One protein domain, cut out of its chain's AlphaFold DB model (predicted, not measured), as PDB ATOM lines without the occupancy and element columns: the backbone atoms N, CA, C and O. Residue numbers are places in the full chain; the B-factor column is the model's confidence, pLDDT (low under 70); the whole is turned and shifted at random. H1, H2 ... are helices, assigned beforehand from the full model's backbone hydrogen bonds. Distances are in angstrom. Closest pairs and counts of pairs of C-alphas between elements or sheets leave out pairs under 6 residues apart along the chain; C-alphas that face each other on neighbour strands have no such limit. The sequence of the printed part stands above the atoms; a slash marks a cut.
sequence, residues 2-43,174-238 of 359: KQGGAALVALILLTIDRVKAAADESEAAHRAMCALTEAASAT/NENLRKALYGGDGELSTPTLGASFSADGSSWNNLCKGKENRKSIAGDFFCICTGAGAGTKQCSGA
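What this domain is: This is residues 2 to 43 and 174 to 238 of the 359 residues of the protein "Variant surface glycoprotein" of Trypanosoma brucei (UniProt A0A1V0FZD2). One long helix, H2, has two shorter helices, H3 and H5, placed nearly end to end along one side of it, while H1 folds back slantwise to make a helical hairpin with H2. The small helix H4 packs on H5, the long loop of residues 183 to 203 leads from H3 to H4, and residues 226 to 238 form a tail after H5. The printed part has 107 residues with five named helices, in the order H1, H2, H3, H4, H5, and no named strand; the class is all helix, though under half of the residues, 53, are in named elements. It is compact, with a radius of gyration of the C-alphas of 14.5 A and spans of 42 by 36 by 21 A.

Where its parts are: H1 is residues 4 to 16, 19.4 A from first to last C-alpha, and begins at C-alpha 4, (-50.663, -49.903, -42.330). H2, the longest helix, is residues 25 to 41, 24.2 A long, with C-alpha 25 at (-24.918, -35.672, -31.330). After the cut, H3 is residues 174 to 182, 12.0 A long. H4 is residues 204 to 208, 5.8 A long. H5 is residues 217 to 225, 12.0 A long, and ends at C-alpha 225, (-34.308, -33.280, -23.550).

How they stand to each other: H2 and H5 are the hubs, each touching three other helices. H1, with residues 12 to 16 alone, touches residues 32 to 39 of H2; the closest C-alphas, of Thr 15 and Ala 35, are 6.5 A apart. This hairpin has a steep tilt of 43 degrees, opposite ways. H3 touches residues 37 to 41 of H2, with the C-alphas of Ala 40 and Leu 177 closest at 4.7 A; they run opposite ways at a steep tilt of 35.0 degrees, only just past shallow. H5 touches residues 30 to 37 of H2, with the C-alphas of Met 33 and Phe 221 closest at 6.3 A, at a shallow tilt of 24 degrees, opposite ways. Helix packing is mostly crossed, but only just: of these three pairs, 1 is at a shallow tilt. H3 and H5 touch only at their ends, where the C-alphas of Leu 181 and Ile 217 are closest at 4.8 A. H4 touches H5, with the C-alphas of Cys 208 and Cys 223 closest at 5.3 A. H1 is apart from H3, H4 and H5. Every O i to N i+4 pair is within hydrogen-bond range in H2, H3, H4 and H5, and 7 of 9 are in H1.

The domain as a whole: The two C-alphas farthest apart, of Lys 2 and Gly 231, are 44.5 A apart. Residues 44 to 173 are not printed, and C-alphas 43 and 174 are 6.3 A apart across this cut. The link H3 to H4, 21 residues, is long. The mean pLDDT of the printed part is 72.2; residues 2 to 29 and 227 to 238 are under 70.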
ATOM      1  N   LYS A   2     -52.195 -56.385 -42.675       34.78
ATOM      2  CA  LYS A   2     -50.968 -55.858 -42.023       34.78
ATOM      3  C   LYS A   2     -50.366 -54.671 -42.812       34.78
ATOM      4  O   LYS A   2     -49.174 -54.406 -42.735       34.78
ATOM      5  N   GLN A   3     -51.174 -53.982 -43.626       38.53
ATOM      6  CA  GLN A   3     -50.682 -53.024 -44.633       38.53
ATOM      7  C   GLN A   3     -50.436 -51.594 -44.113       38.53
ATOM      8  O   GLN A   3     -49.755 -50.828 -44.785       38.53
ATOM      9  N   GLY A   4     -50.890 -51.242 -42.902       35.81
ATOM     10  CA  GLY A   4     -50.663 -49.903 -42.330       35.81
ATOM     11  C   GLY A   4     -49.194 -49.583 -42.014       35.81
ATOM     12  O   GLY A   4     -48.802 -48.421 -42.018       35.81
ATOM     13  N   GLY A   5     -48.357 -50.607 -41.802       40.62
ATOM     14  CA  GLY A   5     -46.940 -50.412 -41.483       40.62
ATOM     15  C   GLY A   5     -46.119 -49.863 -42.652       40.62
ATOM     16  O   GLY A   5     -45.229 -49.048 -42.439       40.62
ATOM     17  N   ALA A   6     -46.432 -50.250 -43.891       40.31
ATOM     18  CA  ALA A   6     -45.623 -49.877 -45.054       40.31
ATOM     19  C   ALA A   6     -45.744 -48.384 -45.413       40.31
ATOM     20  O   ALA A   6     -44.747 -47.750 -45.751       40.31
ATOM     21  N   ALA A   7     -46.945 -47.807 -45.288       47.41
ATOM     22  CA  ALA A   7     -47.170 -46.381 -45.535       47.41
ATOM     23  C   ALA A   7     -46.524 -45.504 -44.448       47.41
ATOM     24  O   ALA A   7     -45.899 -44.496 -44.767       47.41
ATOM     25  N   LEU A   8     -46.605 -45.928 -43.179       47.38
ATOM     26  CA  LEU A   8     -45.929 -45.263 -42.062       47.38
ATOM     27  C   LEU A   8     -44.400 -45.280 -42.249       47.38
ATOM     28  O   LEU A   8     -43.745 -44.258 -42.078       47.38
ATOM     29  N   VAL A   9     -43.840 -46.420 -42.674       50.25
ATOM     30  CA  VAL A   9     -42.404 -46.566 -42.966       50.25
ATOM     31  C   VAL A   9     -41.966 -45.641 -44.106       50.25
ATOM     32  O   VAL A   9     -40.939 -44.983 -43.981       50.25
ATOM     33  N   ALA A  10     -42.748 -45.518 -45.183       49.38
ATOM     34  CA  ALA A  10     -42.430 -44.604 -46.284       49.38
ATOM     35  C   ALA A  10     -42.439 -43.122 -45.855       49.38
ATOM     36  O   ALA A  10     -41.583 -42.350 -46.287       49.38
ATOM     37  N   LEU A  11     -43.367 -42.730 -44.975       52.38
ATOM     38  CA  LEU A  11     -43.466 -41.364 -44.447       52.38
ATOM     39  C   LEU A  11     -42.299 -41.038 -43.500       52.38
ATOM     40  O   LEU A  11     -41.721 -39.957 -43.586       52.38
ATOM     41  N   ILE A  12     -41.886 -42.005 -42.672       53.88
ATOM     42  CA  ILE A  12     -40.701 -41.891 -41.808       53.88
ATOM     43  C   ILE A  12     -39.426 -41.767 -42.658       53.88
ATOM     44  O   ILE A  12     -38.620 -40.873 -42.408       53.88
ATOM     45  N   LEU A  13     -39.267 -42.580 -43.710       48.81
ATOM     46  CA  LEU A  13     -38.086 -42.547 -44.585       48.81
ATOM     47  C   LEU A  13     -37.879 -41.183 -45.273       48.81
ATOM     48  O   LEU A  13     -36.742 -40.737 -45.388       48.81
ATOM     49  N   LEU A  14     -38.953 -40.477 -45.643       52.31
ATOM     50  CA  LEU A  14     -38.872 -39.132 -46.240       52.31
ATOM     51  C   LEU A  14     -38.409 -38.038 -45.255       52.31
ATOM     52  O   LEU A  14     -37.939 -36.984 -45.684       52.31
ATOM     53  N   THR A  15     -38.527 -38.263 -43.943       51.56
ATOM     54  CA  THR A  15     -38.082 -37.296 -42.918       51.56
ATOM     55  C   THR A  15     -36.609 -37.448 -42.534       51.56
ATOM     56  O   THR A  15     -35.997 -36.482 -42.077       51.56
ATOM     57  N   ILE A  16     -36.010 -38.621 -42.778       50.12
ATOM     58  CA  ILE A  16     -34.627 -38.942 -42.387       50.12
ATOM     59  C   ILE A  16     -33.603 -38.116 -43.187       50.12
ATOM     60  O   ILE A  16     -32.599 -37.679 -42.626       50.12
ATOM     61  N   ASP A  17     -33.898 -37.773 -44.445       45.88
ATOM     62  CA  ASP A  17     -33.019 -36.943 -45.291       45.88
ATOM     63  C   ASP A  17     -32.813 -35.508 -44.760       45.88
ATOM     64  O   ASP A  17     -31.885 -34.805 -45.182       45.88
ATOM     65  N   ARG A  18     -33.650 -35.048 -43.816       46.50
ATOM     66  CA  ARG A  18     -33.518 -33.724 -43.183       46.50
ATOM     67  C   ARG A  18     -32.518 -33.696 -42.022       46.50
ATOM     68  O   ARG A  18     -32.152 -32.608 -41.574       46.50
ATOM     69  N   VAL A  19     -32.019 -34.849 -41.569       43.91
ATOM     70  CA  VAL A  19     -31.076 -34.960 -40.447       43.91
ATOM     71  C   VAL A  19     -29.645 -35.117 -40.976       43.91
ATOM     72  O   VAL A  19     -29.035 -36.176 -40.903       43.91
ATOM     73  N   LYS A  20     -29.070 -34.041 -41.527       44.50
ATOM     74  CA  LYS A  20     -27.604 -33.949 -41.662       44.50
ATOM     75  C   LYS A  20     -27.037 -33.488 -40.321       44.50
ATOM     76  O   LYS A  20     -27.246 -32.335 -39.942       44.50
ATOM     77  N   ALA A  21     -26.378 -34.400 -39.610       40.16
ATOM     78  CA  ALA A  21     -25.753 -34.139 -38.319       40.16
ATOM     79  C   ALA A  21     -24.637 -33.082 -38.442       40.16
ATOM     80  O   ALA A  21     -23.774 -33.175 -39.319       40.16
ATOM     81  N   ALA A  22     -24.678 -32.065 -37.579       40.81
ATOM     82  CA  ALA A  22     -23.510 -31.266 -37.210       40.81
ATOM     83  C   ALA A  22     -22.827 -31.923 -35.993       40.81
ATOM     84  O   ALA A  22     -23.390 -32.842 -35.410       40.81
ATOM     85  N   ALA A  23     -21.623 -31.465 -35.633       43.56
ATOM     86  CA  ALA A  23     -20.668 -32.103 -34.710       43.56
ATOM     87  C   ALA A  23     -21.125 -32.331 -33.246       43.56
ATOM     88  O   ALA A  23     -20.308 -32.726 -32.419       43.56
ATOM     89  N   ASP A  24     -22.395 -32.096 -32.920       52.03
ATOM     90  CA  ASP A  24     -22.977 -32.345 -31.605       52.03
ATOM     91  C   ASP A  24     -24.153 -33.329 -31.751       52.03
ATOM     92  O   ASP A  24     -25.216 -32.997 -32.283       52.03
ATOM     93  N   GLU A  25     -23.945 -34.566 -31.294       55.22
ATOM     94  CA  GLU A  25     -24.918 -35.672 -31.330       55.22
ATOM     95  C   GLU A  25     -26.272 -35.280 -30.708       55.22
ATOM     96  O   GLU A  25     -27.335 -35.743 -31.135       55.22
ATOM     97  N   SER A  26     -26.253 -34.358 -29.740       61.81
ATOM     98  CA  SER A  26     -27.454 -33.858 -29.070       61.81
ATOM     99  C   SER A  26     -28.327 -32.970 -29.969       61.81
ATOM    100  O   SER A  26     -29.560 -32.987 -29.879       61.81
ATOM    101  N   GLU A  27     -27.713 -32.236 -30.898       64.56
ATOM    102  CA  GLU A  27     -28.413 -31.391 -31.862       64.56
ATOM    103  C   GLU A  27     -29.061 -32.232 -32.969       64.56
ATOM    104  O   GLU A  27     -30.206 -31.980 -33.359       64.56
ATOM    105  N   ALA A  28     -28.357 -33.261 -33.450       65.31
ATOM    106  CA  ALA A  28     -28.878 -34.188 -34.449       65.31
ATOM    107  C   ALA A  28     -30.085 -34.976 -33.912       65.31
ATOM    108  O   ALA A  28     -31.120 -35.045 -34.583       65.31
ATOM    109  N   ALA A  29     -29.991 -35.488 -32.678       69.38
ATOM    110  CA  ALA A  29     -31.090 -36.176 -32.006       69.38
ATOM    111  C   ALA A  29     -32.309 -35.258 -31.815       69.38
ATOM    112  O   ALA A  29     -33.433 -35.646 -32.132       69.38
ATOM    113  N   HIS A  30     -32.105 -34.010 -31.382       74.25
ATOM    114  CA  HIS A  30     -33.195 -33.044 -31.239       74.25
ATOM    115  C   HIS A  30     -33.883 -32.747 -32.583       74.25
ATOM    116  O   HIS A  30     -35.110 -32.809 -32.676       74.25
ATOM    117  N   ARG A  31     -33.123 -32.484 -33.655       76.44
ATOM    118  CA  ARG A  31     -33.702 -32.238 -34.990       76.44
ATOM    119  C   ARG A  31     -34.518 -33.431 -35.490       76.44
ATOM    120  O   ARG A  31     -35.607 -33.228 -36.026       76.44
ATOM    121  N   ALA A  32     -34.027 -34.651 -35.278       76.44
ATOM    122  CA  ALA A  32     -34.762 -35.868 -35.606       76.44
ATOM    123  C   ALA A  32     -36.079 -35.967 -34.814       76.44
ATOM    124  O   ALA A  32     -37.130 -36.217 -35.401       76.44
ATOM    125  N   MET A  33     -36.056 -35.687 -33.507       82.81
ATOM    126  CA  MET A  33     -37.259 -35.723 -32.666       82.81
ATOM    127  C   MET A  33     -38.280 -34.636 -33.023       82.81
ATOM    128  O   MET A  33     -39.481 -34.913 -33.016       82.81
ATOM    129  N   CYS A  34     -37.840 -33.431 -33.403       82.50
ATOM    130  CA  CYS A  34     -38.742 -32.404 -33.935       82.50
ATOM    131  C   CYS A  34     -39.396 -32.858 -35.247       82.50
ATOM    132  O   CYS A  34     -40.606 -32.715 -35.386       82.50
ATOM    133  N   ALA A  35     -38.637 -33.454 -36.176       79.06
ATOM    134  CA  ALA A  35     -39.191 -33.953 -37.438       79.06
ATOM    135  C   ALA A  35     -40.217 -35.080 -37.217       79.06
ATOM    136  O   ALA A  35     -41.276 -35.087 -37.843       79.06
ATOM    137  N   LEU A  36     -39.940 -35.999 -36.286       82.38
ATOM    138  CA  LEU A  36     -40.876 -37.058 -35.900       82.38
ATOM    139  C   LEU A  36     -42.137 -36.495 -35.231       82.38
ATOM    140  O   LEU A  36     -43.241 -36.936 -35.536       82.38
ATOM    141  N   THR A  37     -41.986 -35.500 -34.355       85.94
ATOM    142  CA  THR A  37     -43.109 -34.824 -33.688       85.94
ATOM    143  C   THR A  37     -43.974 -34.058 -34.688       85.94
ATOM    144  O   THR A  37     -45.199 -34.124 -34.621       85.94
ATOM    145  N   GLU A  38     -43.365 -33.357 -35.643       84.25
ATOM    146  CA  GLU A  38     -44.067 -32.662 -36.727       84.25
ATOM    147  C   GLU A  38     -44.850 -33.659 -37.591       84.25
ATOM    148  O   GLU A  38     -46.053 -33.497 -37.779       84.25
ATOM    149  N   ALA A  39     -44.209 -34.747 -38.029       79.00
ATOM    150  CA  ALA A  39     -44.863 -35.785 -38.821       79.00
ATOM    151  C   ALA A  39     -46.018 -36.470 -38.067       79.00
ATOM    152  O   ALA A  39     -47.064 -36.731 -38.654       79.00
ATOM    153  N   ALA A  40     -45.850 -36.739 -36.769       85.25
ATOM    154  CA  ALA A  40     -46.860 -37.407 -35.947       85.25
ATOM    155  C   ALA A  40     -47.982 -36.476 -35.454       85.25
ATOM    156  O   ALA A  40     -49.052 -36.951 -35.078       85.25
ATOM    157  N   SER A  41     -47.761 -35.158 -35.449       82.56
ATOM    158  CA  SER A  41     -48.788 -34.158 -35.118       82.56
ATOM    159  C   SER A  41     -49.539 -33.633 -36.342       82.56
ATOM    160  O   SER A  41     -50.584 -32.995 -36.189       82.56
ATOM    161  N   ALA A  42     -49.037 -33.907 -37.547       80.00
ATOM    162  CA  ALA A  42     -49.719 -33.576 -38.783       80.00
ATOM    163  C   ALA A  42     -51.047 -34.337 -38.894       80.00
ATOM    164  O   ALA A  42     -51.141 -35.530 -38.607       80.00
ATOM    165  N   THR A  43     -52.082 -33.641 -39.360       78.56
ATOM    166  CA  THR A  43     -53.333 -34.291 -39.756       78.56
ATOM    167  C   THR A  43     -53.160 -34.832 -41.166       78.56
ATOM    168  O   THR A  43     -52.911 -34.070 -42.100       78.56
ATOM    169  N   ASN A 174     -54.385 -41.114 -38.745       85.44
ATOM    170  CA  ASN A 174     -54.364 -40.119 -37.665       85.44
ATOM    171  C   ASN A 174     -54.355 -40.763 -36.267       85.44
ATOM    172  O   ASN A 174     -53.608 -40.319 -35.400       85.44
ATOM    173  N   GLU A 175     -55.123 -41.836 -36.057       89.31
ATOM    174  CA  GLU A 175     -55.113 -42.623 -34.809       89.31
ATOM    175  C   GLU A 175     -53.711 -43.190 -34.526       89.31
ATOM    176  O   GLU A 175     -53.172 -43.012 -33.436       89.31
ATOM    177  N   ASN A 176     -53.069 -43.801 -35.528       90.44
ATOM    178  CA  ASN A 176     -51.722 -44.357 -35.394       90.44
ATOM    179  C   ASN A 176     -50.656 -43.276 -35.171       90.44
ATOM    180  O   ASN A 176     -49.734 -43.498 -34.389       90.44
ATOM    181  N   LEU A 177     -50.771 -42.117 -35.826       90.38
ATOM    182  CA  LEU A 177     -49.863 -40.986 -35.615       90.38
ATOM    183  C   LEU A 177     -50.005 -40.431 -34.192       90.38
ATOM    184  O   LEU A 177     -48.997 -40.262 -33.508       90.38
ATOM    185  N   ARG A 178     -51.235 -40.261 -33.687       90.19
ATOM    186  CA  ARG A 178     -51.483 -39.854 -32.292       90.19
ATOM    187  C   ARG A 178     -50.982 -40.887 -31.292       90.19
ATOM    188  O   ARG A 178     -50.359 -40.517 -30.302       90.19
ATOM    189  N   LYS A 179     -51.183 -42.175 -31.571       93.25
ATOM    190  CA  LYS A 179     -50.661 -43.273 -30.754       93.25
ATOM    191  C   LYS A 179     -49.134 -43.320 -30.751       93.25
ATOM    192  O   LYS A 179     -48.539 -43.578 -29.715       93.25
ATOM    193  N   ALA A 180     -48.478 -43.047 -31.874       91.69
ATOM    194  CA  ALA A 180     -47.024 -42.920 -31.906       91.69
ATOM    195  C   ALA A 180     -46.556 -41.689 -31.112       91.69
ATOM    196  O   ALA A 180     -45.584 -41.772 -30.360       91.69
ATOM    197  N   LEU A 181     -47.265 -40.563 -31.243       93.69
ATOM    198  CA  LEU A 181     -46.905 -39.304 -30.600       93.69
ATOM    199  C   LEU A 181     -47.068 -39.347 -29.076       93.69
ATOM    200  O   LEU A 181     -46.146 -38.966 -28.358       93.69
ATOM    201  N   TYR A 182     -48.212 -39.830 -28.595       93.88
ATOM    202  CA  TYR A 182     -48.615 -39.772 -27.187       93.88
ATOM    203  C   TYR A 182     -48.764 -41.149 -26.525       93.88
ATOM    204  O   TYR A 182     -48.955 -41.225 -25.315       93.88
ATOM    205  N   GLY A 183     -48.652 -42.251 -27.260       91.50
ATOM    206  CA  GLY A 183     -48.913 -43.587 -26.723       91.50
ATOM    207  C   GLY A 183     -50.410 -43.884 -26.593       91.50
ATOM    208  O   GLY A 183     -51.258 -43.217 -27.188       91.50
ATOM    209  N   GLY A 184     -50.741 -44.918 -25.817       91.06
ATOM    210  CA  GLY A 184     -52.131 -45.303 -25.549       91.06
ATOM    211  C   GLY A 184     -52.869 -45.890 -26.760       91.06
ATOM    212  O   GLY A 184     -52.329 -46.706 -27.513       91.06
ATOM    213  N   ASP A 185     -54.133 -45.507 -26.914       90.19
ATOM    214  CA  ASP A 185     -55.062 -45.961 -27.956       90.19
ATOM    215  C   ASP A 185     -55.163 -45.009 -29.161       90.19
ATOM    216  O   ASP A 185     -55.747 -45.378 -30.174       90.19
ATOM    217  N   GLY A 186     -54.532 -43.833 -29.093       87.31
ATOM    218  CA  GLY A 186     -54.602 -42.804 -30.134       87.31
ATOM    219  C   GLY A 186     -55.642 -41.708 -29.877       87.31
ATOM    220  O   GLY A 186     -55.752 -40.786 -30.688       87.31
ATOM    221  N   GLU A 187     -56.355 -41.741 -28.747       88.50
ATOM    222  CA  GLU A 187     -57.302 -40.686 -28.351       88.50
ATOM    223  C   GLU A 187     -56.647 -39.543 -27.566       88.50
ATOM    224  O   GLU A 187     -57.229 -38.465 -27.415       88.50
ATOM    225  N   LEU A 188     -55.401 -39.732 -27.125       87.81
ATOM    226  CA  LEU A 188     -54.640 -38.729 -26.388       87.81
ATOM    227  C   LEU A 188     -54.278 -37.522 -27.261       87.81
ATOM    228  O   LEU A 188     -53.904 -37.645 -28.431       87.81
ATOM    229  N   SER A 189     -54.437 -36.323 -26.706       86.56
ATOM    230  CA  SER A 189     -54.018 -35.044 -27.305       86.56
ATOM    231  C   SER A 189     -52.794 -34.440 -26.613       86.56
ATOM    232  O   SER A 189     -52.204 -33.494 -27.133       86.56
ATOM    233  N   THR A 190     -52.409 -35.003 -25.468       85.75
ATOM    234  CA  THR A 190     -51.254 -34.620 -24.655       85.75
ATOM    235  C   THR A 190     -50.606 -35.881 -24.074       85.75
ATOM    236  O   THR A 190     -51.286 -36.903 -23.921       85.75
ATOM    237  N   PRO A 191     -49.308 -35.858 -23.731       88.38
ATOM    238  CA  PRO A 191     -48.657 -36.967 -23.070       88.38
ATOM    239  C   PRO A 191     -49.215 -37.191 -21.659       88.38
ATOM    240  O   PRO A 191     -49.575 -36.248 -20.955       88.38
ATOM    241  N   THR A 192     -49.256 -38.444 -21.220       89.88
ATOM    242  CA  THR A 192     -49.747 -38.850 -19.897       89.88
ATOM    243  C   THR A 192     -48.886 -39.960 -19.295       89.88
ATOM    244  O   THR A 192     -48.200 -40.709 -20.002       89.88
ATOM    245  N   LEU A 193     -48.915 -40.083 -17.964       89.56
ATOM    246  CA  LEU A 193     -48.331 -41.236 -17.277       89.56
ATOM    247  C   LEU A 193     -49.079 -42.517 -17.659       89.56
ATOM    248  O   LEU A 193     -50.275 -42.503 -17.940       89.56
ATOM    249  N   GLY A 194     -48.360 -43.632 -17.692       87.12
ATOM    250  CA  GLY A 194     -48.900 -44.938 -18.069       87.12
ATOM    251  C   GLY A 194     -49.035 -45.153 -19.581       87.12
ATOM    252  O   GLY A 194     -48.750 -46.264 -20.037       87.12
ATOM    253  N   ALA A 195     -49.403 -44.122 -20.350       90.25
ATOM    254  CA  ALA A 195     -49.574 -44.216 -21.801       90.25
ATOM    255  C   ALA A 195     -48.374 -43.686 -22.595       90.25
ATOM    256  O   ALA A 195     -47.886 -44.389 -23.476       90.25
ATOM    257  N   SER A 196     -47.879 -42.486 -22.278       89.62
ATOM    258  CA  SER A 196     -46.685 -41.902 -22.916       89.62
ATOM    259  C   SER A 196     -45.402 -42.292 -22.196       89.62
ATOM    260  O   SER A 196     -44.350 -42.425 -22.826       89.62
ATOM    261  N   PHE A 197     -45.527 -42.493 -20.884       89.06
ATOM    262  CA  PHE A 197     -44.467 -42.864 -19.958       89.06
ATOM    263  C   PHE A 197     -44.834 -44.128 -19.166       89.06
ATOM    264  O   PHE A 197     -45.924 -44.695 -19.319       89.06
ATOM    265  N   SER A 198     -43.954 -44.555 -18.261       87.31
ATOM    266  CA  SER A 198     -44.335 -45.461 -17.177       87.31
ATOM    267  C   SER A 198     -45.451 -44.843 -16.308       87.31
ATOM    268  O   SER A 198     -45.729 -43.642 -16.369       87.31
ATOM    269  N   ALA A 199     -46.144 -45.676 -15.529       87.94
ATOM    270  CA  ALA A 199     -47.154 -45.190 -14.585       87.94
ATOM    271  C   ALA A 199     -46.523 -44.491 -13.365       87.94
ATOM    272  O   ALA A 199     -47.186 -43.701 -12.698       87.94
ATOM    273  N   ASP A 200     -45.246 -44.762 -13.091       85.38
ATOM    274  CA  ASP A 200     -44.514 -44.208 -11.960       85.38
ATOM    275  C   ASP A 200     -43.705 -42.973 -12.381       85.38
ATOM    276  O   ASP A 200     -42.595 -43.059 -12.907       85.38
ATOM    277  N   GLY A 201     -44.278 -41.799 -12.112       80.44
ATOM    278  CA  GLY A 201     -43.646 -40.504 -12.358       80.44
ATOM    279  C   GLY A 201     -42.801 -39.958 -11.206       80.44
ATOM    280  O   GLY A 201     -42.439 -38.784 -11.249       80.44
ATOM    281  N   SER A 202     -42.507 -40.751 -10.169       81.06
ATOM    282  CA  SER A 202     -41.832 -40.262  -8.954       81.06
ATOM    283  C   SER A 202     -40.375 -39.844  -9.168       81.06
ATOM    284  O   SER A 202     -39.830 -39.064  -8.385       81.06
ATOM    285  N   SER A 203     -39.728 -40.328 -10.230       80.44
ATOM    286  CA  SER A 203     -38.361 -39.942 -10.566       80.44
ATOM    287  C   SER A 203     -38.114 -39.944 -12.070       80.44
ATOM    288  O   SER A 203     -38.767 -40.658 -12.831       80.44
ATOM    289  N   TRP A 204     -37.097 -39.191 -12.500       83.88
ATOM    290  CA  TRP A 204     -36.632 -39.234 -13.887       83.88
ATOM    291  C   TRP A 204     -36.253 -40.657 -14.308       83.88
ATOM    292  O   TRP A 204     -36.590 -41.081 -15.406       83.88
ATOM    293  N   ASN A 205     -35.610 -41.430 -13.423       83.06
ATOM    294  CA  ASN A 205     -35.250 -42.815 -13.724       83.06
ATOM    295  C   ASN A 205     -36.492 -43.669 -14.000       83.06
ATOM    296  O   ASN A 205     -36.481 -44.441 -14.951       83.06
ATOM    297  N   ASN A 206     -37.571 -43.487 -13.244       82.94
ATOM    298  CA  ASN A 206     -38.794 -44.272 -13.432       82.94
ATOM    299  C   ASN A 206     -39.544 -43.883 -14.716       82.94
ATOM    300  O   ASN A 206     -40.269 -44.701 -15.277       82.94
ATOM    301  N   LEU A 207     -39.316 -42.672 -15.234       82.50
ATOM    302  CA  LEU A 207     -39.865 -42.206 -16.511       82.50
ATOM    303  C   LEU A 207     -38.986 -42.556 -17.720       82.50
ATOM    304  O   LEU A 207     -39.503 -42.851 -18.793       82.50
ATOM    305  N   CYS A 208     -37.663 -42.501 -17.565       82.31
ATOM    306  CA  CYS A 208     -36.733 -42.412 -18.690       82.31
ATOM    307  C   CYS A 208     -35.691 -43.520 -18.754       82.31
ATOM    308  O   CYS A 208     -35.081 -43.715 -19.810       82.31
ATOM    309  N   LYS A 209     -35.462 -44.252 -17.661       82.12
ATOM    310  CA  LYS A 209     -34.526 -45.376 -17.651       82.12
ATOM    311  C   LYS A 209     -35.243 -46.608 -18.191       82.12
ATOM    312  O   LYS A 209     -36.252 -47.011 -17.634       82.12
ATOM    313  N   GLY A 210     -34.708 -47.205 -19.253       76.12
ATOM    314  CA  GLY A 210     -35.327 -48.362 -19.909       76.12
ATOM    315  C   GLY A 210     -36.328 -47.979 -21.003       76.12
ATOM    316  O   GLY A 210     -36.941 -46.913 -20.980       76.12
ATOM    317  N   LYS A 211     -36.442 -48.836 -22.020       73.31
ATOM    318  CA  LYS A 211     -37.269 -48.587 -23.218       73.31
ATOM    319  C   LYS A 211     -38.764 -48.735 -22.926       73.31
ATOM    320  O   LYS A 211     -39.588 -48.060 -23.517       73.31
ATOM    321  N   GLU A 212     -39.103 -49.598 -21.982       82.06
ATOM    322  CA  GLU A 212     -40.451 -49.897 -21.504       82.06
ATOM    323  C   GLU A 212     -41.127 -48.711 -20.798       82.06
ATOM    324  O   GLU A 212     -42.357 -48.639 -20.745       82.06
ATOM    325  N   ASN A 213     -40.323 -47.762 -20.311       84.31
ATOM    326  CA  ASN A 213     -40.790 -46.560 -19.629       84.31
ATOM    327  C   ASN A 213     -41.025 -45.383 -20.588       84.31
ATOM    328  O   ASN A 213     -41.757 -44.464 -20.237       84.31
ATOM    329  N   ARG A 214     -40.498 -45.437 -21.821       85.94
ATOM    330  CA  ARG A 214     -40.671 -44.415 -22.867       85.94
ATOM    331  C   ARG A 214     -41.552 -44.972 -23.981       85.94
ATOM    332  O   ARG A 214     -41.087 -45.583 -24.936       85.94
ATOM    333  N   LYS A 215     -42.864 -44.822 -23.819       90.06
ATOM    334  CA  LYS A 215     -43.868 -45.546 -24.620       90.06
ATOM    335  C   LYS A 215     -44.329 -44.794 -25.875       90.06
ATOM    336  O   LYS A 215     -45.244 -45.249 -26.556       90.06
ATOM    337  N   SER A 216     -43.745 -43.630 -26.160       91.94
ATOM    338  CA  SER A 216     -44.179 -42.723 -27.228       91.94
ATOM    339  C   SER A 216     -43.063 -41.769 -27.659       91.94
ATOM    340  O   SER A 216     -42.119 -41.552 -26.897       91.94
ATOM    341  N   ILE A 217     -43.218 -41.127 -28.824       90.75
ATOM    342  CA  ILE A 217     -42.296 -40.089 -29.318       90.75
ATOM    343  C   ILE A 217     -42.188 -38.946 -28.305       90.75
ATOM    344  O   ILE A 217     -41.083 -38.494 -28.027       90.75
ATOM    345  N   ALA A 218     -43.298 -38.496 -27.709       88.25
ATOM    346  CA  ALA A 218     -43.256 -37.461 -26.676       88.25
ATOM    347  C   ALA A 218     -42.496 -37.922 -25.421       88.25
ATOM    348  O   ALA A 218     -41.770 -37.130 -24.817       88.25
ATOM    349  N   GLY A 219     -42.627 -39.200 -25.057       87.94
ATOM    350  CA  GLY A 219     -41.890 -39.805 -23.951       87.94
ATOM    351  C   GLY A 219     -40.384 -39.850 -24.200       87.94
ATOM    352  O   GLY A 219     -39.600 -39.383 -23.373       87.94
ATOM    353  N   ASP A 220     -39.977 -40.331 -25.375       86.94
ATOM    354  CA  ASP A 220     -38.578 -40.312 -25.802       86.94
ATOM    355  C   ASP A 220     -38.038 -38.882 -25.878       86.94
ATOM    356  O   ASP A 220     -36.945 -38.603 -25.385       86.94
ATOM    357  N   PHE A 221     -38.820 -37.944 -26.417       85.81
ATOM    358  CA  PHE A 221     -38.389 -36.559 -26.575       85.81
ATOM    359  C   PHE A 221     -38.180 -35.886 -25.214       85.81
ATOM    360  O   PHE A 221     -37.162 -35.231 -24.991       85.81
ATOM    361  N   PHE A 222     -39.093 -36.109 -24.265       84.62
ATOM    362  CA  PHE A 222     -38.933 -35.644 -22.891       84.62
ATOM    363  C   PHE A 222     -37.645 -36.186 -22.264       84.62
ATOM    364  O   PHE A 222     -36.874 -35.416 -21.693       84.62
ATOM    365  N   CYS A 223     -37.376 -37.483 -22.395       83.06
ATOM    366  CA  CYS A 223     -36.216 -38.121 -21.775       83.06
ATOM    367  C   CYS A 223     -34.883 -37.760 -22.435       83.06
ATOM    368  O   CYS A 223     -33.865 -37.701 -21.754       83.06
ATOM    369  N   ILE A 224     -34.881 -37.482 -23.740       79.12
ATOM    370  CA  ILE A 224     -33.701 -36.977 -24.451       79.12
ATOM    371  C   ILE A 224     -33.435 -35.516 -24.071       79.12
ATOM    372  O   ILE A 224     -32.281 -35.113 -23.977       79.12
ATOM    373  N   CYS A 225     -34.473 -34.711 -23.822       75.56
ATOM    374  CA  CYS A 225     -34.308 -33.280 -23.550       75.56
ATOM    375  C   CYS A 225     -34.186 -32.902 -22.077       75.56
ATOM    376  O   CYS A 225     -33.700 -31.807 -21.768       75.56
ATOM    377  N   THR A 226     -34.621 -33.773 -21.172       72.31
ATOM    378  CA  THR A 226     -34.509 -33.579 -19.728       72.31
ATOM    379  C   THR A 226     -33.425 -34.495 -19.188       72.31
ATOM    380  O   THR A 226     -33.457 -35.699 -19.408       72.31
ATOM    381  N   GLY A 227     -32.437 -33.940 -18.495       66.44
ATOM    382  CA  GLY A 227     -31.480 -34.749 -17.755       66.44
ATOM    383  C   GLY A 227     -32.019 -35.155 -16.383       66.44
ATOM    384  O   GLY A 227     -32.972 -34.571 -15.868       66.44
ATOM    385  N   ALA A 228     -31.352 -36.126 -15.756       62.38
ATOM    386  CA  ALA A 228     -31.686 -36.614 -14.416       62.38
ATOM    387  C   ALA A 228     -31.527 -35.556 -13.296       62.38
ATOM    388  O   ALA A 228     -31.954 -35.791 -12.168       62.38
ATOM    389  N   GLY A 229     -30.925 -34.396 -13.591       57.56
ATOM    390  CA  GLY A 229     -30.764 -33.272 -12.667       57.56
ATOM    391  C   GLY A 229     -31.322 -31.969 -13.244       57.56
ATOM    392  O   GLY A 229     -31.292 -31.743 -14.451       57.56
ATOM    393  N   ALA A 230     -31.780 -31.062 -12.375       51.25
ATOM    394  CA  ALA A 230     -32.442 -29.803 -12.752       51.25
ATOM    395  C   ALA A 230     -31.594 -28.832 -13.616       51.25
ATOM    396  O   ALA A 230     -32.124 -27.840 -14.115       51.25
ATOM    397  N   GLY A 231     -30.295 -29.103 -13.800       52.38
ATOM    398  CA  GLY A 231     -29.358 -28.272 -14.565       52.38
ATOM    399  C   GLY A 231     -28.897 -28.845 -15.910       52.38
ATOM    400  O   GLY A 231     -28.261 -28.125 -16.673       52.38
ATOM    401  N   THR A 232     -29.200 -30.105 -16.237       54.31
ATOM    402  CA  THR A 232     -28.680 -30.764 -17.446       54.31
ATOM    403  C   THR A 232     -29.731 -30.770 -18.553       54.31
ATOM    404  O   THR A 232     -30.456 -31.739 -18.760       54.31
ATOM    405  N   LYS A 233     -29.848 -29.654 -19.280       55.47
ATOM    406  CA  LYS A 233     -30.613 -29.628 -20.536       55.47
ATOM    407  C   LYS A 233     -29.774 -30.269 -21.635       55.47
ATOM    408  O   LYS A 233     -28.656 -29.829 -21.876       55.47
ATOM    409  N   GLN A 234     -30.307 -31.313 -22.257       63.44
ATOM    410  CA  GLN A 234     -29.576 -32.141 -23.222       63.44
ATOM    411  C   GLN A 234     -29.996 -31.848 -24.671       63.44
ATOM    412  O   GLN A 234     -29.189 -31.999 -25.574       63.44
ATOM    413  N   CYS A 235     -31.197 -31.313 -24.917       62.22
ATOM    414  CA  CYS A 235     -31.588 -30.825 -26.246       62.22
ATOM    415  C   CYS A 235     -31.049 -29.408 -26.485       62.22
ATOM    416  O   CYS A 235     -31.780 -28.432 -26.352       62.22
ATOM    417  N   SER A 236     -29.745 -29.364 -26.768       49.84
ATOM    418  CA  SER A 236     -28.845 -28.249 -27.092       49.84
ATOM    419  C   SER A 236     -28.928 -26.954 -26.254       49.84
ATOM    420  O   SER A 236     -29.960 -26.307 -26.079       49.84
ATOM    421  N   GLY A 237     -27.755 -26.491 -25.804       47.16
ATOM    422  CA  GLY A 237     -27.567 -25.165 -25.198       47.16
ATOM    423  C   GLY A 237     -27.796 -23.989 -26.163       47.16
ATOM    424  O   GLY A 237     -27.807 -22.843 -25.724       47.16
ATOM    425  N   ALA A 238     -28.017 -24.260 -27.456       43.09
ATOM    426  CA  ALA A 238     -28.376 -23.260 -28.463       43.09
ATOM    427  C   ALA A 238     -29.777 -22.662 -28.232       43.09
ATOM    428  O   ALA A 238     -30.051 -21.545 -28.665       43.09
TER     429      ALA A 238